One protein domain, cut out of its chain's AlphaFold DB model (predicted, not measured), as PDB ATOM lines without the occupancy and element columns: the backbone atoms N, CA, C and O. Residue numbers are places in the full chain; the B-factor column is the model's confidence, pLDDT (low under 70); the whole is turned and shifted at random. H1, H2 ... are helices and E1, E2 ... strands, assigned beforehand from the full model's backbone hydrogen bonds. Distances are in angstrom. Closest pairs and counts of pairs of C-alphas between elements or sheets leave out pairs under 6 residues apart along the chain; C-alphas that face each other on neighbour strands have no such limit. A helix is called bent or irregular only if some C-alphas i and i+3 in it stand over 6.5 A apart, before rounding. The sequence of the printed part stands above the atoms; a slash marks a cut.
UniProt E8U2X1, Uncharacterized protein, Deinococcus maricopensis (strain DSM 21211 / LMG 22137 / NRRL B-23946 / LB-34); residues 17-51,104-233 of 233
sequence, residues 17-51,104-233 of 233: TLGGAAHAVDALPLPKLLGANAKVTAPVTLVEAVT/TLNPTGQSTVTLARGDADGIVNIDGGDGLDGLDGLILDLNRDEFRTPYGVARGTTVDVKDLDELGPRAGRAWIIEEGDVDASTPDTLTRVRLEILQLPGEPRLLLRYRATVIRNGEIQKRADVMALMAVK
ATOM      1  N   THR A  17      35.969 -47.770  54.516       38.47
ATOM      2  CA  THR A  17      35.745 -46.950  55.700       38.47
ATOM      3  C   THR A  17      35.434 -45.523  55.253       38.47
ATOM      4  O   THR A  17      36.232 -44.856  54.602       38.47
ATOM      5  N   LEU A  18      34.237 -45.030  55.582       37.06
ATOM      6  CA  LEU A  18      33.886 -43.618  55.414       37.06
ATOM      7  C   LEU A  18      34.584 -42.820  56.527       37.06
ATOM      8  O   LEU A  18      33.997 -42.500  57.556       37.06
ATOM      9  N   GLY A  19      35.887 -42.588  56.363       30.56
ATOM     10  CA  GLY A  19      36.724 -41.878  57.323       30.56
ATOM     11  C   GLY A  19      36.909 -40.414  56.940       30.56
ATOM     12  O   GLY A  19      37.578 -40.104  55.960       30.56
ATOM     13  N   GLY A  20      36.358 -39.505  57.745       34.31
ATOM     14  CA  GLY A  20      36.617 -38.073  57.636       34.31
ATOM     15  C   GLY A  20      38.081 -37.735  57.931       34.31
ATOM     16  O   GLY A  20      38.480 -37.610  59.082       34.31
ATOM     17  N   ALA A  21      38.868 -37.539  56.879       32.16
ATOM     18  CA  ALA A  21      39.997 -36.619  56.858       32.16
ATOM     19  C   ALA A  21      40.132 -36.133  55.415       32.16
ATOM     20  O   ALA A  21      40.581 -36.864  54.538       32.16
ATOM     21  N   ALA A  22      39.657 -34.914  55.166       33.12
ATOM     22  CA  ALA A  22      39.702 -34.270  53.866       33.12
ATOM     23  C   ALA A  22      41.158 -33.990  53.465       33.12
ATOM     24  O   ALA A  22      41.667 -32.887  53.654       33.12
ATOM     25  N   HIS A  23      41.833 -34.975  52.882       35.12
ATOM     26  CA  HIS A  23      42.801 -34.656  51.850       35.12
ATOM     27  C   HIS A  23      41.982 -34.287  50.622       35.12
ATOM     28  O   HIS A  23      41.122 -35.055  50.197       35.12
ATOM     29  N   ALA A  24      42.168 -33.059  50.140       37.09
ATOM     30  CA  ALA A  24      41.530 -32.574  48.932       37.09
ATOM     31  C   ALA A  24      41.853 -33.561  47.808       37.09
ATOM     32  O   ALA A  24      42.953 -33.552  47.261       37.09
ATOM     33  N   VAL A  25      40.916 -34.463  47.523       42.97
ATOM     34  CA  VAL A  25      40.938 -35.248  46.301       42.97
ATOM     35  C   VAL A  25      40.736 -34.201  45.225       42.97
ATOM     36  O   VAL A  25      39.620 -33.705  45.045       42.97
ATOM     37  N   ASP A  26      41.845 -33.770  44.621       49.53
ATOM     38  CA  ASP A  26      41.835 -32.921  43.440       49.53
ATOM     39  C   ASP A  26      40.731 -33.437  42.521       49.53
ATOM     40  O   ASP A  26      40.612 -34.649  42.313       49.53
ATOM     41  N   ALA A  27      39.877 -32.516  42.065       55.62
ATOM     42  CA  ALA A  27      38.680 -32.809  41.290       55.62
ATOM     43  C   ALA A  27      38.922 -33.998  40.354       55.62
ATOM     44  O   ALA A  27      39.855 -33.948  39.544       55.62
ATOM     45  N   LEU A  28      38.107 -35.057  40.500       59.34
ATOM     46  CA  LEU A  28      38.164 -36.255  39.659       59.34
ATOM     47  C   LEU A  28      38.512 -35.842  38.227       59.34
ATOM     48  O   LEU A  28      37.832 -34.964  37.693       59.34
ATOM     49  N   PRO A  29      39.517 -36.442  37.568       61.88
ATOM     50  CA  PRO A  29      40.002 -35.959  36.277       61.88
ATOM     51  C   PRO A  29      39.004 -36.186  35.127       61.88
ATOM     52  O   PRO A  29      39.365 -36.030  33.968       61.88
ATOM     53  N   LEU A  30      37.739 -36.506  35.413       63.53
ATOM     54  CA  LEU A  30      36.673 -36.708  34.433       63.53
ATOM     55  C   LEU A  30      36.483 -35.511  33.479       63.53
ATOM     56  O   LEU A  30      36.412 -35.756  32.275       63.53
ATOM     57  N   PRO A  31      36.497 -34.230  33.921       62.88
ATOM     58  CA  PRO A  31      36.498 -33.104  32.985       62.88
ATOM     59  C   PRO A  31      37.726 -33.102  32.063       62.88
ATOM     60  O   PRO A  31      37.618 -32.754  30.890       62.88
ATOM     61  N   LYS A  32      38.896 -33.507  32.580       63.09
ATOM     62  CA  LYS A  32      40.138 -33.590  31.797       63.09
ATOM     63  C   LYS A  32      40.083 -34.729  30.775       63.09
ATOM     64  O   LYS A  32      40.578 -34.544  29.671       63.09
ATOM     65  N   LEU A  33      39.434 -35.852  31.106       59.78
ATOM     66  CA  LEU A  33      39.233 -36.981  30.188       59.78
ATOM     67  C   LEU A  33      38.366 -36.614  28.979       59.78
ATOM     68  O   LEU A  33      38.615 -37.104  27.881       59.78
ATOM     69  N   LEU A  34      37.367 -35.745  29.162       61.06
ATOM     70  CA  LEU A  34      36.554 -35.235  28.054       61.06
ATOM     71  C   LEU A  34      37.292 -34.169  27.231       61.06
ATOM     72  O   LEU A  34      37.123 -34.095  26.011       61.06
ATOM     73  N   GLY A  35      38.129 -33.350  27.875       62.75
ATOM     74  CA  GLY A  35      38.825 -32.244  27.222       62.75
ATOM     75  C   GLY A  35      37.856 -31.325  26.462       62.75
ATOM     76  O   GLY A  35      36.752 -31.031  26.923       62.75
ATOM     77  N   ALA A  36      38.250 -30.882  25.263       61.19
ATOM     78  CA  ALA A  36      37.383 -30.100  24.375       61.19
ATOM     79  C   ALA A  36      36.372 -30.954  23.580       61.19
ATOM     80  O   ALA A  36      35.508 -30.399  22.904       61.19
ATOM     81  N   ASN A  37      36.470 -32.285  23.640       61.88
ATOM     82  CA  ASN A  37      35.660 -33.173  22.814       61.88
ATOM     83  C   ASN A  37      34.246 -33.328  23.390       61.88
ATOM     84  O   ASN A  37      34.044 -33.394  24.603       61.88
ATOM     85  N   ALA A  38      33.255 -33.423  22.501       76.75
ATOM     86  CA  ALA A  38      31.870 -33.691  22.885       76.75
ATOM     87  C   ALA A  38      31.645 -35.159  23.294       76.75
ATOM     88  O   ALA A  38      30.684 -35.460  23.993       76.75
ATOM     89  N   LYS A  39      32.518 -36.073  22.856       88.00
ATOM     90  CA  LYS A  39      32.428 -37.511  23.121       88.00
ATOM     91  C   LYS A  39      33.812 -38.149  23.063       88.00
ATOM     92  O   LYS A  39      34.577 -37.867  22.142       88.00
ATOM     93  N   VAL A  40      34.110 -39.017  24.020       87.25
ATOM     94  CA  VAL A  40      35.347 -39.797  24.105       87.25
ATOM     95  C   VAL A  40      34.981 -41.248  24.386       87.25
ATOM     96  O   VAL A  40      34.260 -41.529  25.335       87.25
ATOM     97  N   THR A  41      35.495 -42.174  23.581       90.25
ATOM     98  CA  THR A  41      35.415 -43.613  23.856       90.25
ATOM     99  C   THR A  41      36.808 -44.096  24.236       90.25
ATOM    100  O   THR A  41      37.736 -44.023  23.429       90.25
ATOM    101  N   ALA A  42      36.961 -44.542  25.480       87.94
ATOM    102  CA  ALA A  42      38.224 -44.994  26.041       87.94
ATOM    103  C   ALA A  42      38.243 -46.527  26.142       87.94
ATOM    104  O   ALA A  42      37.267 -47.110  26.623       87.94
ATOM    105  N   PRO A  43      39.331 -47.200  25.724       91.38
ATOM    106  CA  PRO A  43      39.506 -48.615  26.009       91.38
ATOM    107  C   PRO A  43      39.687 -48.823  27.515       91.38
ATOM    108  O   PRO A  43      40.352 -48.025  28.186       91.38
ATOM    109  N   VAL A  44      39.116 -49.906  28.031       93.19
ATOM    110  CA  VAL A  44      39.234 -50.296  29.435       93.19
ATOM    111  C   VAL A  44      39.545 -51.781  29.569       93.19
ATOM    112  O   VAL A  44      39.114 -52.602  28.759       93.19
ATOM    113  N   THR A  45      40.261 -52.130  30.632       93.88
ATOM    114  CA  THR A  45      40.471 -53.523  31.032       93.88
ATOM    115  C   THR A  45      39.392 -53.901  32.034       93.88
ATOM    116  O   THR A  45      39.282 -53.259  33.080       93.88
ATOM    117  N   LEU A  46      38.611 -54.939  31.736       92.50
ATOM    118  CA  LEU A  46      37.701 -55.528  32.717       92.50
ATOM    119  C   LEU A  46      38.533 -56.231  33.783       92.50
ATOM    120  O   LEU A  46      39.493 -56.931  33.451       92.50
ATOM    121  N   VAL A  47      38.186 -56.018  35.046       89.94
ATOM    122  CA  VAL A  47      38.902 -56.613  36.173       89.94
ATOM    123  C   VAL A  47      37.937 -57.206  37.179       89.94
ATOM    124  O   VAL A  47      36.822 -56.724  37.341       89.94
ATOM    125  N   GLU A  48      38.401 -58.207  37.912       85.69
ATOM    126  CA  GLU A  48      37.738 -58.708  39.110       85.69
ATOM    127  C   GLU A  48      38.639 -58.489  40.323       85.69
ATOM    128  O   GLU A  48      39.858 -58.668  40.253       85.69
ATOM    129  N   ALA A  49      38.034 -58.084  41.438       79.44
ATOM    130  CA  ALA A  49      38.710 -58.033  42.724       79.44
ATOM    131  C   ALA A  49      38.804 -59.453  43.288       79.44
ATOM    132  O   ALA A  49      37.783 -60.070  43.591       79.44
ATOM    133  N   VAL A  50      40.026 -59.958  43.427       75.25
ATOM    134  CA  VAL A  50      40.295 -61.308  43.918       75.25
ATOM    135  C   VAL A  50      41.143 -61.216  45.178       75.25
ATOM    136  O   VAL A  50      42.192 -60.570  45.190       75.25
ATOM    137  N   THR A  51      40.680 -61.866  46.240       71.81
ATOM    138  CA  THR A  51      41.493 -62.156  47.424       71.81
ATOM    139  C   THR A  51      42.321 -63.402  47.147       71.81
ATOM    140  O   THR A  51      41.829 -64.345  46.517       71.81
ATOM    141  N   THR A 104      43.711 -58.146  44.986       76.12
ATOM    142  CA  THR A 104      44.341 -57.967  43.678       76.12
ATOM    143  C   THR A 104      43.285 -57.705  42.619       76.12
ATOM    144  O   THR A 104      42.133 -58.118  42.759       76.12
ATOM    145  N   LEU A 105      43.655 -56.980  41.564       81.75
ATOM    146  CA  LEU A 105      42.798 -56.809  40.393       81.75
ATOM    147  C   LEU A 105      43.270 -57.760  39.302       81.75
ATOM    148  O   LEU A 105      44.305 -57.526  38.680       81.75
ATOM    149  N   ASN A 106      42.493 -58.809  39.054       85.25
ATOM    150  CA  ASN A 106      42.774 -59.764  37.991       85.25
ATOM    151  C   ASN A 106      42.087 -59.317  36.697       85.25
ATOM    152  O   ASN A 106      40.864 -59.174  36.688       85.25
ATOM    153  N   PRO A 107      42.832 -59.103  35.597       90.38
ATOM    154  CA  PRO A 107      42.238 -58.820  34.297       90.38
ATOM    155  C   PRO A 107      41.379 -59.990  33.815       90.38
ATOM    156  O   PRO A 107      41.856 -61.120  33.732       90.38
ATOM    157  N   THR A 108      40.131 -59.709  33.447       92.12
ATOM    158  CA  THR A 108      39.179 -60.705  32.931       92.12
ATOM    159  C   THR A 108      38.813 -60.479  31.469       92.12
ATOM    160  O   THR A 108      38.300 -61.383  30.813       92.12
ATOM    161  N   GLY A 109      39.115 -59.301  30.919       94.38
ATOM    162  CA  GLY A 109      38.818 -58.987  29.529       94.38
ATOM    163  C   GLY A 109      39.164 -57.557  29.133       94.38
ATOM    164  O   GLY A 109      39.850 -56.829  29.852       94.38
ATOM    165  N   GLN A 110      38.684 -57.161  27.959       96.06
ATOM    166  CA  GLN A 110      38.802 -55.811  27.415       96.06
ATOM    167  C   GLN A 110      37.414 -55.324  27.009       96.06
ATOM    168  O   GLN A 110      36.593 -56.117  26.555       96.06
ATOM    169  N   SER A 111      37.167 -54.030  27.167       96.19
ATOM    170  CA  SER A 111      35.934 -53.373  26.734       96.19
ATOM    171  C   SER A 111      36.214 -51.893  26.446       96.19
ATOM    172  O   SER A 111      37.367 -51.462  26.341       96.19
ATOM    173  N   THR A 112      35.164 -51.091  26.319       94.38
ATOM    174  CA  THR A 112      35.252 -49.640  26.163       94.38
ATOM    175  C   THR A 112      34.262 -48.937  27.075       94.38
ATOM    176  O   THR A 112      33.163 -49.436  27.280       94.38
ATOM    177  N   VAL A 113      34.610 -47.751  27.561       92.88
ATOM    178  CA  VAL A 113      33.659 -46.830  28.196       92.88
ATOM    179  C   VAL A 113      33.565 -45.585  27.337       92.88
ATOM    180  O   VAL A 113      34.578 -45.007  26.938       92.88
ATOM    181  N   THR A 114      32.343 -45.170  27.051       92.31
ATOM    182  CA  THR A 114      32.058 -43.936  26.337       92.31
ATOM    183  C   THR A 114      31.604 -42.876  27.325       92.31
ATOM    184  O   THR A 114      30.653 -43.077  28.068       92.31
ATOM    185  N   LEU A 115      32.285 -41.734  27.310       90.75
ATOM    186  CA  LEU A 115      31.915 -40.526  28.034       90.75
ATOM    187  C   LEU A 115      31.464 -39.486  27.005       90.75
ATOM    188  O   LEU A 115      32.235 -39.113  26.118       90.75
ATOM    189  N   ALA A 116      30.228 -39.013  27.100       90.81
ATOM    190  CA  ALA A 116      29.676 -37.990  26.217       90.81
ATOM    191  C   ALA A 116      29.213 -36.776  27.022       90.81
ATOM    192  O   ALA A 116      28.652 -36.916  28.103       90.81
ATOM    193  N   ARG A 117      29.431 -35.570  26.501       89.19
ATOM    194  CA  ARG A 117      28.898 -34.345  27.100       89.19
ATOM    195  C   ARG A 117      27.373 -34.350  26.975       89.19
ATOM    196  O   ARG A 117      26.849 -34.633  25.899       89.19
ATOM    197  N   GLY A 118      26.688 -34.055  28.073       86.44
ATOM    198  CA  GLY A 118      25.239 -33.876  28.090       86.44
ATOM    199  C   GLY A 118      24.804 -32.494  27.599       86.44
ATOM    200  O   GLY A 118      25.615 -31.682  27.159       86.44
ATOM    201  N   ASP A 119      23.505 -32.220  27.721       83.88
ATOM    202  CA  ASP A 119      22.876 -30.990  27.213       83.88
ATOM    203  C   ASP A 119      23.303 -29.714  27.957       83.88
ATOM    204  O   ASP A 119      23.123 -28.606  27.454       83.88
ATOM    205  N   ALA A 120      23.861 -29.859  29.160       84.56
ATOM    206  CA  ALA A 120      24.367 -28.760  29.971       84.56
ATOM    207  C   ALA A 120      25.843 -28.972  30.329       84.56
ATOM    208  O   ALA A 120      26.328 -30.102  30.439       84.56
ATOM    209  N   ASP A 121      26.552 -27.864  30.546       82.94
ATOM    210  CA  ASP A 121      27.941 -27.896  30.996       82.94
ATOM    211  C   ASP A 121      28.069 -28.687  32.303       82.94
ATOM    212  O   ASP A 121      27.250 -28.559  33.211       82.94
ATOM    213  N   GLY A 122      29.111 -29.514  32.397       82.25
ATOM    214  CA  GLY A 122      29.359 -30.381  33.554       82.25
ATOM    215  C   GLY A 122      28.513 -31.657  33.607       82.25
ATOM    216  O   GLY A 122      28.746 -32.469  34.497       82.25
ATOM    217  N   ILE A 123      27.590 -31.872  32.662       89.00
ATOM    218  CA  ILE A 123      26.865 -33.141  32.524       89.00
ATOM    219  C   ILE A 123      27.665 -34.104  31.646       89.00
ATOM    220  O   ILE A 123      28.090 -33.756  30.542       89.00
ATOM    221  N   VAL A 124      27.837 -35.331  32.129       90.00
ATOM    222  CA  VAL A 124      28.528 -36.418  31.436       90.00
ATOM    223  C   VAL A 124      27.623 -37.640  31.387       90.00
ATOM    224  O   VAL A 124      27.294 -38.205  32.424       90.00
ATOM    225  N   ASN A 125      27.253 -38.062  30.187       93.06
ATOM    226  CA  ASN A 125      26.615 -39.348  29.942       93.06
ATOM    227  C   ASN A 125      27.701 -40.424  29.844       93.06
ATOM    228  O   ASN A 125      28.739 -40.208  29.213       93.06
ATOM    229  N   ILE A 126      27.465 -41.561  30.481       92.50
ATOM    230  CA  ILE A 126      28.360 -42.710  30.531       92.50
ATOM    231  C   ILE A 126      27.620 -43.874  29.880       92.50
ATOM    232  O   ILE A 126      26.486 -44.151  30.253       92.50
ATOM    233  N   ASP A 127      28.280 -44.541  28.938       93.88
ATOM    234  CA  ASP A 127      27.790 -45.769  28.313       93.88
ATOM    235  C   ASP A 127      28.902 -46.823  28.284       93.88
ATOM    236  O   ASP A 127      30.074 -46.512  28.021       93.88
ATOM    237  N   GLY A 128      28.543 -48.071  28.570       93.56
ATOM    238  CA  GLY A 128      29.434 -49.219  28.513       93.56
ATOM    239  C   GLY A 128      29.487 -49.831  27.114       93.56
ATOM    240  O   GLY A 128      28.545 -49.762  26.334       93.56
ATOM    241  N   GLY A 129      30.629 -50.418  26.765       93.12
ATOM    242  CA  GLY A 129      30.717 -51.398  25.684       93.12
ATOM    243  C   GLY A 129      30.385 -52.803  26.189       93.12
ATOM    244  O   GLY A 129      29.929 -52.976  27.317       93.12
ATOM    245  N   ASP A 130      30.689 -53.814  25.377       92.81
ATOM    246  CA  ASP A 130      30.423 -55.218  25.702       92.81
ATOM    247  C   ASP A 130      30.925 -55.603  27.108       92.81
ATOM    248  O   ASP A 130      32.088 -55.370  27.461       92.81
ATOM    249  N   GLY A 131      30.043 -56.191  27.922       86.00
ATOM    250  CA  GLY A 131      30.355 -56.607  29.295       86.00
ATOM    251  C   GLY A 131      30.285 -55.477  30.327       86.00
ATOM    252  O   GLY A 131      30.559 -55.708  31.507       86.00
ATOM    253  N   LEU A 132      29.901 -54.270  29.906       91.94
ATOM    254  CA  LEU A 132      29.726 -53.085  30.743       91.94
ATOM    255  C   LEU A 132      28.312 -52.502  30.656       91.94
ATOM    256  O   LEU A 132      28.095 -51.396  31.134       91.94
ATOM    257  N   ASP A 133      27.341 -53.258  30.148       88.56
ATOM    258  CA  ASP A 133      25.949 -52.845  29.889       88.56
ATOM    259  C   ASP A 133      25.209 -52.338  31.152       88.56
ATOM    260  O   ASP A 133      24.126 -51.754  31.112       88.56
ATOM    261  N   GLY A 134      25.770 -52.590  32.339       88.31
ATOM    262  CA  GLY A 134      25.309 -51.978  33.585       88.31
ATOM    263  C   GLY A 134      25.502 -50.459  33.627       88.31
ATOM    264  O   GLY A 134      24.784 -49.796  34.374       88.31
ATOM    265  N   LEU A 135      26.448 -49.931  32.848       91.44
ATOM    266  CA  LEU A 135      26.812 -48.519  32.796       91.44
ATOM    267  C   LEU A 135      25.968 -47.697  31.820       91.44
ATOM    268  O   LEU A 135      26.117 -46.482  31.812       91.44
ATOM    269  N   ASP A 136      25.117 -48.323  31.013       92.44
ATOM    270  CA  ASP A 136      24.409 -47.636  29.935       92.44
ATOM    271  C   ASP A 136      23.375 -46.633  30.456       92.44
ATOM    272  O   ASP A 136      22.585 -46.930  31.360       92.44
ATOM    273  N   GLY A 137      23.360 -45.440  29.855       90.38
ATOM    274  CA  GLY A 137      22.423 -44.370  30.202       90.38
ATOM    275  C   GLY A 137      22.658 -43.740  31.577       90.38
ATOM    276  O   GLY A 137      21.768 -43.073  32.114       90.38
ATOM    277  N   LEU A 138      23.832 -43.952  32.168       93.94
ATOM    278  CA  LEU A 138      24.227 -43.325  33.421       93.94
ATOM    279  C   LEU A 138      24.628 -41.866  33.191       93.94
ATOM    280  O   LEU A 138      25.273 -41.539  32.198       93.94
ATOM    281  N   ILE A 139      24.278 -40.977  34.123       93.94
ATOM    282  CA  ILE A 139      24.569 -39.543  33.987       93.94
ATOM    283  C   ILE A 139      25.262 -39.032  35.241       93.94
ATOM    284  O   ILE A 139      24.786 -39.236  36.357       93.94
ATOM    285  N   LEU A 140      26.361 -38.313  35.053       91.00
ATOM    286  CA  LEU A 140      27.101 -37.642  36.105       91.00
ATOM    287  C   LEU A 140      27.032 -36.125  35.909       91.00
ATOM    288  O   LEU A 140      27.498 -35.598  34.904       91.00
ATOM    289  N   ASP A 141      26.460 -35.422  36.879       90.44
ATOM    290  CA  ASP A 141      26.485 -33.965  36.979       90.44
ATOM    291  C   ASP A 141      27.642 -33.558  37.892       90.44
ATOM    292  O   ASP A 141      27.563 -33.641  39.118       90.44
ATOM    293  N   LEU A 142      28.740 -33.121  37.283       84.12
ATOM    294  CA  LEU A 142      29.965 -32.746  37.984       84.12
ATOM    295  C   LEU A 142      29.829 -31.433  38.761       84.12
ATOM    296  O   LEU A 142      30.569 -31.221  39.721       84.12
ATOM    297  N   ASN A 143      28.888 -30.568  38.373       83.94
ATOM    298  CA  ASN A 143      28.657 -29.291  39.048       83.94
ATOM    299  C   ASN A 143      27.876 -29.487  40.345       83.94
ATOM    300  O   ASN A 143      28.147 -28.823  41.344       83.94
ATOM    301  N   ARG A 144      26.896 -30.394  40.325       85.94
ATOM    302  CA  ARG A 144      26.078 -30.736  41.497       85.94
ATOM    303  C   ARG A 144      26.624 -31.908  42.294       85.94
ATOM    304  O   ARG A 144      26.094 -32.199  43.363       85.94
ATOM    305  N   ASP A 145      27.659 -32.557  41.773       85.50
ATOM    306  CA  ASP A 145      28.162 -33.822  42.282       85.50
ATOM    307  C   ASP A 145      27.054 -34.883  42.388       85.50
ATOM    308  O   ASP A 145      26.928 -35.589  43.387       85.50
ATOM    309  N   GLU A 146      26.208 -34.967  41.363       91.81
ATOM    310  CA  GLU A 146      25.068 -35.881  41.325       91.81
ATOM    311  C   GLU A 146      25.303 -37.007  40.324       91.81
ATOM    312  O   GLU A 146      25.719 -36.783  39.192       91.81
ATOM    313  N   PHE A 147      24.946 -38.218  40.723       92.38
ATOM    314  CA  PHE A 147      24.898 -39.387  39.865       92.38
ATOM    315  C   PHE A 147      23.444 -39.791  39.661       92.38
ATOM    316  O   PHE A 147      22.717 -40.028  40.626       92.38
ATOM    317  N   ARG A 148      23.008 -39.845  38.404       94.81
ATOM    318  CA  ARG A 148      21.630 -40.140  38.018       94.81
ATOM    319  C   ARG A 148      21.580 -41.470  37.294       94.81
ATOM    320  O   ARG A 148      22.376 -41.745  36.397       94.81
ATOM    321  N   THR A 149      20.602 -42.268  37.687       93.50
ATOM    322  CA  THR A 149      20.337 -43.599  37.149       93.50
ATOM    323  C   THR A 149      18.839 -43.743  36.882       93.50
ATOM    324  O   THR A 149      18.048 -42.973  37.438       93.50
ATOM    325  N   PRO A 150      18.404 -44.770  36.132       90.88
ATOM    326  CA  PRO A 150      16.982 -45.111  36.027       90.88
ATOM    327  C   PRO A 150      16.302 -45.414  37.373       90.88
ATOM    328  O   PRO A 150      15.077 -45.459  37.446       90.88
ATOM    329  N   TYR A 151      17.086 -45.639  38.432       90.56
ATOM    330  CA  TYR A 151      16.614 -46.036  39.756       90.56
ATOM    331  C   TYR A 151      16.646 -44.903  40.785       90.56
ATOM    332  O   TYR A 151      16.226 -45.120  41.916       90.56
ATOM    333  N   GLY A 152      17.142 -43.715  40.424       91.38
ATOM    334  CA  GLY A 152      17.203 -42.566  41.327       91.38
ATOM    335  C   GLY A 152      18.441 -41.695  41.132       91.38
ATOM    336  O   GLY A 152      19.215 -41.875  40.187       91.38
ATOM    337  N   VAL A 153      18.618 -40.746  42.053       92.81
ATOM    338  CA  VAL A 153      19.725 -39.782  42.058       92.81
ATOM    339  C   VAL A 153      20.470 -39.861  43.387       92.81
ATOM    340  O   VAL A 153      19.854 -39.773  44.445       92.81
ATOM    341  N   ALA A 154      21.792 -39.977  43.329       89.38
ATOM    342  CA  ALA A 154      22.676 -39.907  44.486       89.38
ATOM    343  C   ALA A 154      23.552 -38.659  44.430       89.38
ATOM    344  O   ALA A 154      23.923 -38.196  43.354       89.38
ATOM    345  N   ARG A 155      23.932 -38.152  45.603       85.56
ATOM    346  CA  ARG A 155      24.983 -37.140  45.744       85.56
ATOM    347  C   ARG A 155      26.302 -37.800  46.096       85.56
ATOM    348  O   ARG A 155      26.321 -38.839  46.755       85.56
ATOM    349  N   GLY A 156      27.384 -37.209  45.618       77.62
ATOM    350  CA  GLY A 156      28.710 -37.756  45.803       77.62
ATOM    351  C   GLY A 156      29.196 -37.559  47.224       77.62
ATOM    352  O   GLY A 156      28.918 -36.566  47.896       77.62
ATOM    353  N   THR A 157      29.954 -38.542  47.678       76.94
ATOM    354  CA  THR A 157      30.768 -38.468  48.879       76.94
ATOM    355  C   THR A 157      32.204 -38.773  48.498       76.94
ATOM    356  O   THR A 157      32.479 -39.610  47.631       76.94
ATOM    357  N   THR A 158      33.142 -38.094  49.147       73.19
ATOM    358  CA  THR A 158      34.543 -38.499  49.087       73.19
ATOM    359  C   THR A 158      34.675 -39.869  49.741       73.19
ATOM    360  O   THR A 158      34.072 -40.126  50.786       73.19
ATOM    361  N   VAL A 159      35.450 -40.744  49.111       66.88
ATOM    362  CA  VAL A 159      35.845 -42.030  49.683       66.88
ATOM    363  C   VAL A 159      37.360 -42.093  49.739       66.88
ATOM    364  O   VAL A 159      38.044 -41.737  48.776       66.88
ATOM    365  N   ASP A 160      37.861 -42.534  50.884       58.22
ATOM    366  CA  ASP A 160      39.271 -42.806  51.110       58.22
ATOM    367  C   ASP A 160      39.394 -44.277  51.502       58.22
ATOM    368  O   ASP A 160      38.725 -44.751  52.421       58.22
ATOM    369  N   VAL A 161      40.192 -45.016  50.745       59.94
ATOM    370  CA  VAL A 161      40.466 -46.433  50.963       59.94
ATOM    371  C   VAL A 161      41.858 -46.503  51.546       59.94
ATOM    372  O   VAL A 161      42.854 -46.487  50.816       59.94
ATOM    373  N   LYS A 162      41.917 -46.539  52.873       51.41
ATOM    374  CA  LYS A 162      43.175 -46.701  53.594       51.41
ATOM    375  C   LYS A 162      43.547 -48.179  53.591       51.41
ATOM    376  O   LYS A 162      42.722 -49.011  53.957       51.41
ATOM    377  N   ASP A 163      44.767 -48.460  53.145       47.59
ATOM    378  CA  ASP A 163      45.467 -49.739  53.278       47.59
ATOM    379  C   ASP A 163      44.725 -50.982  52.755       47.59
ATOM    380  O   ASP A 163      44.179 -51.789  53.504       47.59
ATOM    381  N   LEU A 164      44.789 -51.171  51.433       51.91
ATOM    382  CA  LEU A 164      44.722 -52.500  50.821       51.91
ATOM    383  C   LEU A 164      46.082 -52.769  50.178       51.91
ATOM    384  O   LEU A 164      46.361 -52.198  49.124       51.91
ATOM    385  N   ASP A 165      46.906 -53.594  50.831       53.69
ATOM    386  CA  ASP A 165      48.342 -53.804  50.565       53.69
ATOM    387  C   ASP A 165      48.743 -53.664  49.084       53.69
ATOM    388  O   ASP A 165      49.525 -52.784  48.728       53.69
ATOM    389  N   GLU A 166      48.179 -54.490  48.196       52.56
ATOM    390  CA  GLU A 166      48.641 -54.592  46.801       52.56
ATOM    391  C   GLU A 166      48.106 -53.503  45.862       52.56
ATOM    392  O   GLU A 166      48.651 -53.282  44.781       52.56
ATOM    393  N   LEU A 167      47.048 -52.802  46.260       52.72
ATOM    394  CA  LEU A 167      46.421 -51.755  45.448       52.72
ATOM    395  C   LEU A 167      46.660 -50.350  46.015       52.72
ATOM    396  O   LEU A 167      46.231 -49.376  45.395       52.72
ATOM    397  N   GLY A 168      47.337 -50.263  47.166       51.94
ATOM    398  CA  GLY A 168      47.737 -49.047  47.865       51.94
ATOM    399  C   GLY A 168      46.577 -48.131  48.293       51.94
ATOM    400  O   GLY A 168      45.401 -48.485  48.138       51.94
ATOM    401  N   PRO A 169      46.894 -46.942  48.847       53.19
ATOM    402  CA  PRO A 169      45.887 -45.961  49.234       53.19
ATOM    403  C   PRO A 169      45.144 -45.468  47.993       53.19
ATOM    404  O   PRO A 169      45.762 -45.045  47.013       53.19
ATOM    405  N   ARG A 170      43.811 -45.511  48.034       68.38
ATOM    406  CA  ARG A 170      42.967 -45.030  46.936       68.38
ATOM    407  C   ARG A 170      42.093 -43.900  47.435       68.38
ATOM    408  O   ARG A 170      41.335 -44.069  48.380       68.38
ATOM    409  N   ALA A 171      42.144 -42.779  46.741       68.44
ATOM    410  CA  ALA A 171      41.208 -41.691  46.942       68.44
ATOM    411  C   ALA A 171      40.262 -41.625  45.748       68.44
ATOM    412  O   ALA A 171      40.642 -41.899  44.604       68.44
ATOM    413  N   GLY A 172      39.012 -41.274  46.004       76.81
ATOM    414  CA  GLY A 172      38.045 -41.159  44.933       76.81
ATOM    415  C   GLY A 172      36.722 -40.587  45.382       76.81
ATOM    416  O   GLY A 172      36.601 -39.933  46.421       76.81
ATOM    417  N   ARG A 173      35.712 -40.848  44.561       81.06
ATOM    418  CA  ARG A 173      34.344 -40.421  44.824       81.06
ATOM    419  C   ARG A 173      33.395 -41.584  44.643       81.06
ATOM    420  O   ARG A 173      33.573 -42.391  43.729       81.06
ATOM    421  N   ALA A 174      32.406 -41.650  45.522       86.44
ATOM    422  CA  ALA A 174      31.330 -42.615  45.439       86.44
ATOM    423  C   ALA A 174      29.977 -41.912  45.475       86.44
ATOM    424  O   ALA A 174      29.809 -40.905  46.156       86.44
ATOM    425  N   TRP A 175      29.007 -42.486  44.778       89.00
ATOM    426  CA  TRP A 175      27.608 -42.076  44.809       89.00
ATOM    427  C   TRP A 175      26.775 -43.296  45.157       89.00
ATOM    428  O   TRP A 175      26.910 -44.331  44.503       89.00
ATOM    429  N   ILE A 176      25.946 -43.185  46.194       89.12
ATOM    430  CA  ILE A 176      25.218 -44.315  46.768       89.12
ATOM    431  C   ILE A 176      23.728 -43.973  46.836       89.12
ATOM    432  O   ILE A 176      23.349 -42.944  47.393       89.12
ATOM    433  N   ILE A 177      22.900 -44.846  46.264       88.31
ATOM    434  CA  ILE A 177      21.446 -44.881  46.437       88.31
ATOM    435  C   ILE A 177      21.144 -46.128  47.256       88.31
ATOM    436  O   ILE A 177      21.444 -47.238  46.809       88.31
ATOM    437  N   GLU A 178      20.545 -45.946  48.425       89.44
ATOM    438  CA  GLU A 178      20.040 -47.034  49.258       89.44
ATOM    439  C   GLU A 178      18.612 -46.716  49.687       89.44
ATOM    440  O   GLU A 178      18.355 -45.730  50.374       89.44
ATOM    441  N   GLU A 179      17.674 -47.548  49.245       87.69
ATOM    442  CA  GLU A 179      16.255 -47.449  49.576       87.69
ATOM    443  C   GLU A 179      15.693 -48.841  49.868       87.69
ATOM    444  O   GLU A 179      16.033 -49.813  49.187       87.69
ATOM    445  N   GLY A 180      14.771 -48.926  50.826       85.31
ATOM    446  CA  GLY A 180      14.213 -50.190  51.306       85.31
ATOM    447  C   GLY A 180      14.961 -50.738  52.519       85.31
ATOM    448  O   GLY A 180      15.915 -50.133  53.007       85.31
ATOM    449  N   ASP A 181      14.493 -51.877  53.028       78.44
ATOM    450  CA  ASP A 181      15.141 -52.556  54.148       78.44
ATOM    451  C   ASP A 181      16.387 -53.291  53.638       78.44
ATOM    452  O   ASP A 181      16.311 -54.375  53.058       78.44
ATOM    453  N   VAL A 182      17.536 -52.636  53.793       68.38
ATOM    454  CA  VAL A 182      18.849 -53.136  53.368       68.38
ATOM    455  C   VAL A 182      19.352 -54.310  54.206       68.38
ATOM    456  O   VAL A 182      20.235 -55.034  53.739       68.38
ATOM    457  N   ASP A 183      18.793 -54.488  55.403       69.31
ATOM    458  CA  ASP A 183      19.203 -55.495  56.382       69.31
ATOM    459  C   ASP A 183      18.276 -56.719  56.366       69.31
ATOM    460  O   ASP A 183      18.622 -57.784  56.889       69.31
ATOM    461  N   ALA A 184      17.114 -56.613  55.712       71.69
ATOM    462  CA  ALA A 184      16.229 -57.742  55.479       71.69
ATOM    463  C   ALA A 184      16.932 -58.846  54.673       71.69
ATOM    464  O   ALA A 184      17.488 -58.628  53.596       71.69
ATOM    465  N   SER A 185      16.830 -60.086  55.156       70.56
ATOM    466  CA  SER A 185      17.367 -61.269  54.469       70.56
ATOM    467  C   SER A 185      16.687 -61.553  53.127       70.56
ATOM    468  O   SER A 185      17.273 -62.179  52.245       70.56
ATOM    469  N   THR A 186      15.432 -61.131  52.995       76.25
ATOM    470  CA  THR A 186      14.580 -61.309  51.816       76.25
ATOM    471  C   THR A 186      13.737 -60.046  51.653       76.25
ATOM    472  O   THR A 186      12.567 -60.044  52.036       76.25
ATOM    473  N   PRO A 187      14.336 -58.937  51.191       80.00
ATOM    474  CA  PRO A 187      13.616 -57.683  51.079       80.00
ATOM    475  C   PRO A 187      12.581 -57.789  49.959       80.00
ATOM    476  O   PRO A 187      12.916 -58.143  48.828       80.00
ATOM    477  N   ASP A 188      11.334 -57.420  50.244       85.12
ATOM    478  CA  ASP A 188      10.310 -57.305  49.202       85.12
ATOM    479  C   ASP A 188      10.641 -56.162  48.235       85.12
ATOM    480  O   ASP A 188      10.337 -56.231  47.047       85.12
ATOM    481  N   THR A 189      11.285 -55.100  48.721       88.19
ATOM    482  CA  THR A 189      11.734 -53.961  47.916       88.19
ATOM    483  C   THR A 189      13.097 -53.487  48.404       88.19
ATOM    484  O   THR A 189      13.255 -53.160  49.576       88.19
ATOM    485  N   LEU A 190      14.065 -53.426  47.490       89.62
ATOM    486  CA  LEU A 190      15.408 -52.897  47.736       89.62
ATOM    487  C   LEU A 190      15.909 -52.177  46.483       89.62
ATOM    488  O   LEU A 190      15.829 -52.716  45.381       89.62
ATOM    489  N   THR A 191      16.463 -50.982  46.640       89.62
ATOM    490  CA  THR A 191      17.306 -50.328  45.635       89.62
ATOM    491  C   THR A 191      18.664 -50.091  46.271       89.62
ATOM    492  O   THR A 191      18.768 -49.310  47.209       89.62
ATOM    493  N   ARG A 192      19.707 -50.740  45.761       90.06
ATOM    494  CA  ARG A 192      21.091 -50.466  46.146       90.06
ATOM    495  C   ARG A 192      21.902 -50.223  44.889       90.06
ATOM    496  O   ARG A 192      22.181 -51.159  44.144       90.06
ATOM    497  N   VAL A 193      22.271 -48.973  44.652       90.75
ATOM    498  CA  VAL A 193      23.079 -48.573  43.499       90.75
ATOM    499  C   VAL A 193      24.292 -47.808  43.988       90.75
ATOM    500  O   VAL A 193      24.175 -46.913  44.820       90.75
ATOM    501  N   ARG A 194      25.464 -48.168  43.480       91.06
ATOM    502  CA  ARG A 194      26.737 -47.574  43.861       91.06
ATOM    503  C   ARG A 194      27.615 -47.396  42.638       91.06
ATOM    504  O   ARG A 194      27.917 -48.370  41.954       91.06
ATOM    505  N   LEU A 195      28.042 -46.165  42.399       89.75
ATOM    506  CA  LEU A 195      29.098 -45.831  41.450       89.75
ATOM    507  C   LEU A 195      30.319 -45.367  42.230       89.75
ATOM    508  O   LEU A 195      30.183 -44.575  43.159       89.75
ATOM    509  N   GLU A 196      31.499 -45.821  41.833       87.56
ATOM    510  CA  GLU A 196      32.772 -45.403  42.405       87.56
ATOM    511  C   GLU A 196      33.782 -45.134  41.303       87.56
ATOM    512  O   GLU A 196      33.902 -45.897  40.341       87.56
ATOM    513  N   ILE A 197      34.529 -44.053  41.478       87.38
ATOM    514  CA  ILE A 197      35.650 -43.698  40.619       87.38
ATOM    515  C   ILE A 197      36.830 -43.457  41.541       87.38
ATOM    516  O   ILE A 197      36.851 -42.487  42.301       87.38
ATOM    517  N   LEU A 198      37.777 -44.388  41.503       83.88
ATOM    518  CA  LEU A 198      38.929 -44.428  42.394       83.88
ATOM    519  C   LEU A 198      40.197 -44.194  41.584       83.88
ATOM    520  O   LEU A 198      40.391 -44.819  40.541       83.88
ATOM    521  N   GLN A 199      41.074 -43.327  42.069       81.62
ATOM    522  CA  GLN A 199      42.411 -43.188  41.512       81.62
ATOM    523  C   GLN A 199      43.329 -44.240  42.134       81.62
ATOM    524  O   GLN A 199      43.378 -44.374  43.358       81.62
ATOM    525  N   LEU A 200      44.036 -44.998  41.292       77.06
ATOM    526  CA  LEU A 200      45.035 -45.948  41.770       77.06
ATOM    527  C   LEU A 200      46.361 -45.227  42.070       77.06
ATOM    528  O   LEU A 200      46.759 -44.339  41.312       77.06
ATOM    529  N   PRO A 201      47.059 -45.583  43.158       68.94
ATOM    530  CA  PRO A 201      48.350 -44.998  43.489       68.94
ATOM    531  C   PRO A 201      49.424 -45.440  42.491       68.94
ATOM    532  O   PRO A 201      49.438 -46.574  42.022       68.94
ATOM    533  N   GLY A 202      50.346 -44.532  42.167       66.12
ATOM    534  CA  GLY A 202      51.511 -44.829  41.324       66.12
ATOM    535  C   GLY A 202      51.232 -44.983  39.824       66.12
ATOM    536  O   GLY A 202      52.183 -45.017  39.046       66.12
ATOM    537  N   GLU A 203      49.969 -45.003  39.390       67.00
ATOM    538  CA  GLU A 203      49.595 -45.115  37.979       67.00
ATOM    539  C   GLU A 203      48.575 -44.041  37.570       67.00
ATOM    540  O   GLU A 203      47.670 -43.714  38.339       67.00
ATOM    541  N   PRO A 204      48.626 -43.518  36.331       74.44
ATOM    542  CA  PRO A 204      47.571 -42.671  35.788       74.44
ATOM    543  C   PRO A 204      46.379 -43.545  35.357       74.44
ATOM    544  O   PRO A 204      45.987 -43.560  34.192       74.44
ATOM    545  N   ARG A 205      45.832 -44.347  36.274       80.75
ATOM    546  CA  ARG A 205      44.677 -45.213  36.021       80.75
ATOM    547  C   ARG A 205      43.559 -44.919  37.007       80.75
ATOM    548  O   ARG A 205      43.792 -44.687  38.193       80.75
ATOM    549  N   LEU A 206      42.336 -44.956  36.495       85.88
ATOM    550  CA  LEU A 206      41.121 -44.926  37.293       85.88
ATOM    551  C   LEU A 206      40.514 -46.319  37.331       85.88
ATOM    552  O   LEU A 206      40.413 -46.989  36.304       85.88
ATOM    553  N   LEU A 207      40.056 -46.717  38.507       87.50
ATOM    554  CA  LEU A 207      39.150 -47.834  38.679       87.50
ATOM    555  C   LEU A 207      37.721 -47.291  38.712       87.50
ATOM    556  O   LEU A 207      37.345 -46.556  39.625       87.50
ATOM    557  N   LEU A 208      36.939 -47.669  37.708       90.06
ATOM    558  CA  LEU A 208      35.500 -47.474  37.661       90.06
ATOM    559  C   LEU A 208      34.831 -48.722  38.230       90.06
ATOM    560  O   LEU A 208      35.063 -49.824  37.732       90.06
ATOM    561  N   ARG A 209      33.988 -48.558  39.245       90.19
ATOM    562  CA  ARG A 209      33.183 -49.645  39.803       90.19
ATOM    563  C   ARG A 209      31.728 -49.235  39.842       90.19
ATOM    564  O   ARG A 209      31.391 -48.177  40.363       90.19
ATOM    565  N   TYR A 210      30.866 -50.086  39.311       91.69
ATOM    566  CA  TYR A 210      29.431 -49.880  39.341       91.69
ATOM    567  C   TYR A 210      28.731 -51.137  39.821       91.69
ATOM    568  O   TYR A 210      28.947 -52.231  39.303       91.69
ATOM    569  N   ARG A 211      27.874 -50.967  40.823       91.62
ATOM    570  CA  ARG A 211      27.049 -52.027  41.381       91.62
ATOM    571  C   ARG A 211      25.613 -51.569  41.444       91.62
ATOM    572  O   ARG A 211      25.332 -50.493  41.960       91.62
ATOM    573  N   ALA A 212      24.709 -52.410  40.971       91.12
ATOM    574  CA  ALA A 212      23.284 -52.181  41.100       91.12
ATOM    575  C   ALA A 212      22.590 -53.483  41.472       91.12
ATOM    576  O   ALA A 212      22.724 -54.485  40.771       91.12
ATOM    577  N   THR A 213      21.812 -53.437  42.544       92.31
ATOM    578  CA  THR A 213      20.874 -54.480  42.939       92.31
ATOM    579  C   THR A 213      19.523 -53.822  43.144       92.31
ATOM    580  O   THR A 213      19.370 -52.962  44.011       92.31
ATOM    581  N   VAL A 214      18.544 -54.220  42.339       90.38
ATOM    582  CA  VAL A 214      17.168 -53.732  42.450       90.38
ATOM    583  C   VAL A 214      16.253 -54.927  42.625       90.38
ATOM    584  O   VAL A 214      16.202 -55.800  41.759       90.38
ATOM    585  N   ILE A 215      15.544 -54.956  43.747       89.94
ATOM    586  CA  ILE A 215      14.554 -55.968  44.103       89.94
ATOM    587  C   ILE A 215      13.190 -55.290  44.201       89.94
ATOM    588  O   ILE A 215      13.062 -54.207  44.789       89.94
ATOM    589  N   ARG A 216      12.180 -55.910  43.595       90.81
ATOM    590  CA  ARG A 216      10.773 -55.501  43.665       90.81
ATOM    591  C   ARG A 216       9.911 -56.750  43.791       90.81
ATOM    592  O   ARG A 216      10.097 -57.690  43.025       90.81
ATOM    593  N   ASN A 217       8.982 -56.744  44.739       89.62
ATOM    594  CA  ASN A 217       8.140 -57.886  45.104       89.62
ATOM    595  C   ASN A 217       8.949 -59.172  45.371       89.62
ATOM    596  O   ASN A 217       8.552 -60.255  44.954       89.62
ATOM    597  N   GLY A 218      10.121 -59.041  46.000       86.00
ATOM    598  CA  GLY A 218      11.020 -60.164  46.296       86.00
ATOM    599  C   GLY A 218      11.810 -60.704  45.095       86.00
ATOM    600  O   GLY A 218      12.642 -61.594  45.263       86.00
ATOM    601  N   GLU A 219      11.615 -60.157  43.891       88.19
ATOM    602  CA  GLU A 219      12.317 -60.577  42.677       88.19
ATOM    603  C   GLU A 219      13.433 -59.604  42.285       88.19
ATOM    604  O   GLU A 219      13.261 -58.382  42.315       88.19
ATOM    605  N   ILE A 220      14.575 -60.150  41.858       89.31
ATOM    606  CA  ILE A 220      15.700 -59.362  41.341       89.31
ATOM    607  C   ILE A 220      15.336 -58.833  39.951       89.31
ATOM    608  O   ILE A 220      15.335 -59.575  38.974       89.31
ATOM    609  N   GLN A 221      15.083 -57.530  39.865       90.69
ATOM    610  CA  GLN A 221      14.784 -56.824  38.616       90.69
ATOM    611  C   GLN A 221      16.059 -56.418  37.870       90.69
ATOM    612  O   GLN A 221      16.116 -56.455  36.643       90.69
ATOM    613  N   LYS A 222      17.100 -56.023  38.608       89.44
ATOM    614  CA  LYS A 222      18.412 -55.687  38.044       89.44
ATOM    615  C   LYS A 222      19.512 -56.185  38.958       89.44
ATOM    616  O   LYS A 222      19.466 -55.982  40.172       89.44
ATOM    617  N   ARG A 223      20.531 -56.771  38.334       89.81
ATOM    618  CA  ARG A 223      21.828 -57.030  38.945       89.81
ATOM    619  C   ARG A 223      22.926 -56.596  37.983       89.81
ATOM    620  O   ARG A 223      22.936 -57.027  36.835       89.81
ATOM    621  N   ALA A 224      23.825 -55.748  38.455       89.44
ATOM    622  CA  ALA A 224      25.060 -55.389  37.774       89.44
ATOM    623  C   ALA A 224      26.189 -55.340  38.805       89.44
ATOM    624  O   ALA A 224      26.005 -54.790  39.891       89.44
ATOM    625  N   ASP A 225      27.337 -55.916  38.464       89.38
ATOM    626  CA  ASP A 225      28.592 -55.748  39.193       89.38
ATOM    627  C   ASP A 225      29.691 -55.635  38.150       89.38
ATOM    628  O   ASP A 225      29.968 -56.576  37.411       89.38
ATOM    629  N   VAL A 226      30.215 -54.428  38.019       89.69
ATOM    630  CA  VAL A 226      31.111 -54.032  36.949       89.69
ATOM    631  C   VAL A 226      32.324 -53.370  37.572       89.69
ATOM    632  O   VAL A 226      32.191 -52.465  38.399       89.69
ATOM    633  N   MET A 227      33.507 -53.792  37.136       90.88
ATOM    634  CA  MET A 227      34.773 -53.173  37.498       90.88
ATOM    635  C   MET A 227      35.662 -53.051  36.260       90.88
ATOM    636  O   MET A 227      35.908 -54.026  35.549       90.88
ATOM    637  N   ALA A 228      36.141 -51.838  35.998       91.31
ATOM    638  CA  ALA A 228      36.930 -51.526  34.818       91.31
ATOM    639  C   ALA A 228      38.095 -50.591  35.157       91.31
ATOM    640  O   ALA A 228      37.923 -49.579  35.838       91.31
ATOM    641  N   LEU A 229      39.280 -50.916  34.645       90.44
ATOM    642  CA  LEU A 229      40.457 -50.056  34.691       90.44
ATOM    643  C   LEU A 229      40.542 -49.209  33.431       90.44
ATOM    644  O   LEU A 229      40.614 -49.730  32.317       90.44
ATOM    645  N   MET A 230      40.593 -47.898  33.623       88.56
ATOM    646  CA  MET A 230      40.690 -46.904  32.566       88.56
ATOM    647  C   MET A 230      42.024 -46.173  32.668       88.56
ATOM    648  O   MET A 230      42.390 -45.681  33.735       88.56
ATOM    649  N   ALA A 231      42.750 -46.074  31.557       82.81
ATOM    650  CA  ALA A 231      43.946 -45.244  31.491       82.81
ATOM    651  C   ALA A 231      43.562 -43.761  31.358       82.81
ATOM    652  O   ALA A 231      42.760 -43.395  30.500       82.81
ATOM    653  N   VAL A 232      44.174 -42.912  32.179       73.19
ATOM    654  CA  VAL A 232      44.119 -41.452  32.068       73.19
ATOM    655  C   VAL A 232      45.331 -41.031  31.248       73.19
ATOM    656  O   VAL A 232      46.466 -41.304  31.637       73.19
ATOM    657  N   LYS A 233      45.097 -40.441  30.076       62.59
ATOM    658  CA  LYS A 233      46.159 -39.867  29.240       62.59
ATOM    659  C   LYS A 233      46.324 -38.383  29.523       62.59
ATOM    660  O   LYS A 233      45.295 -37.736  29.820       62.59
TER     661      LYS A 233
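Overview. This is residues 17 to 51 and 104 to 233 of the 233 residues of an uncharacterized protein of Deinococcus maricopensis (strain DSM 21211 / LMG 22137 / NRRL B-23946 / LB-34) (UniProt E8U2X1). This is a closed but uneven barrel of ten antiparallel strands. Long strands E7 to E10 lie side by side as a wall along the longest axis, long E1 and E2 cross this wall beside E10, and shorter E3, E4 and E5 with the bent E6 complete the ring. Small helix H1 sits outside. The printed part has 165 residues, one named helix and then ten named strands, the class mostly strand. It is compact, with a radius of gyration of the C-alphas of 15.9 A and spans of 45 by 41 by 34 A.

Arrangement. Start at H1, residues 30 to 34, whose O i to N i+4 pair is within hydrogen-bond range. Go on to E1, residues 39 to 51; the closest C-alphas of the two are those of Leu 34 and Val 40, 6.2 A. E2, residues 104 to 117, is antiparallel to E1, with N 42 and O 113 at 2.8 A, and bends by 88 degrees at residue 108. Next come E3, residues 123 to 128, E4, 138 to 141, E5, 146 to 149, E6, 152 to 161, E7, 170 to 180, E8, 189 to 199, E9, 205 to 216, and E10, 219 to 231. E2 to E10 form a meander, each strand the antiparallel neighbour of the one before, and each such pair is a hairpin. Look at N 114 and O 127 between E2 and E3, 2.8 A, and N 192 and O 213 between E8 and E9, 2.8 A. Pairing on E6 is staggered: residues 152 to 155 pair with E5, residues 156 to 161 with E7. E10 closes the ring on E1, antiparallel, with N 229 and O 45 at 2.8 A. H1 is on the barrel, outside it and over none of its strands, at a height over the sheet of 6.8 A. E1 and E6 are apart, for instance.

Along the chain. Find C-alpha 30 at (36.673, -36.708, 34.433), where H1 begins. E1 begins at C-alpha 39, (32.428, -37.511, 23.121), and runs 35.8 A; E2 runs 32.7 A. E6 is 25.5 A long, E7 29.5 A, E8 33.1 A and E9 36.2 A. E10 runs 36.9 A and ends at C-alpha 231, (43.946, -45.244, 31.491).

Size, cuts and confidence. The C-alphas of Ala 36 and Ser 185, the two farthest apart, are 47.7 A apart. Residues 52 to 103 are not printed; C-alphas 51 and 104 are 6.3 A apart across this cut. Of the links printed whole, none is long. Mean pLDDT of the printed part is 79.5; 40 residues are under 70, among them 17 to 37 and 159 to 171.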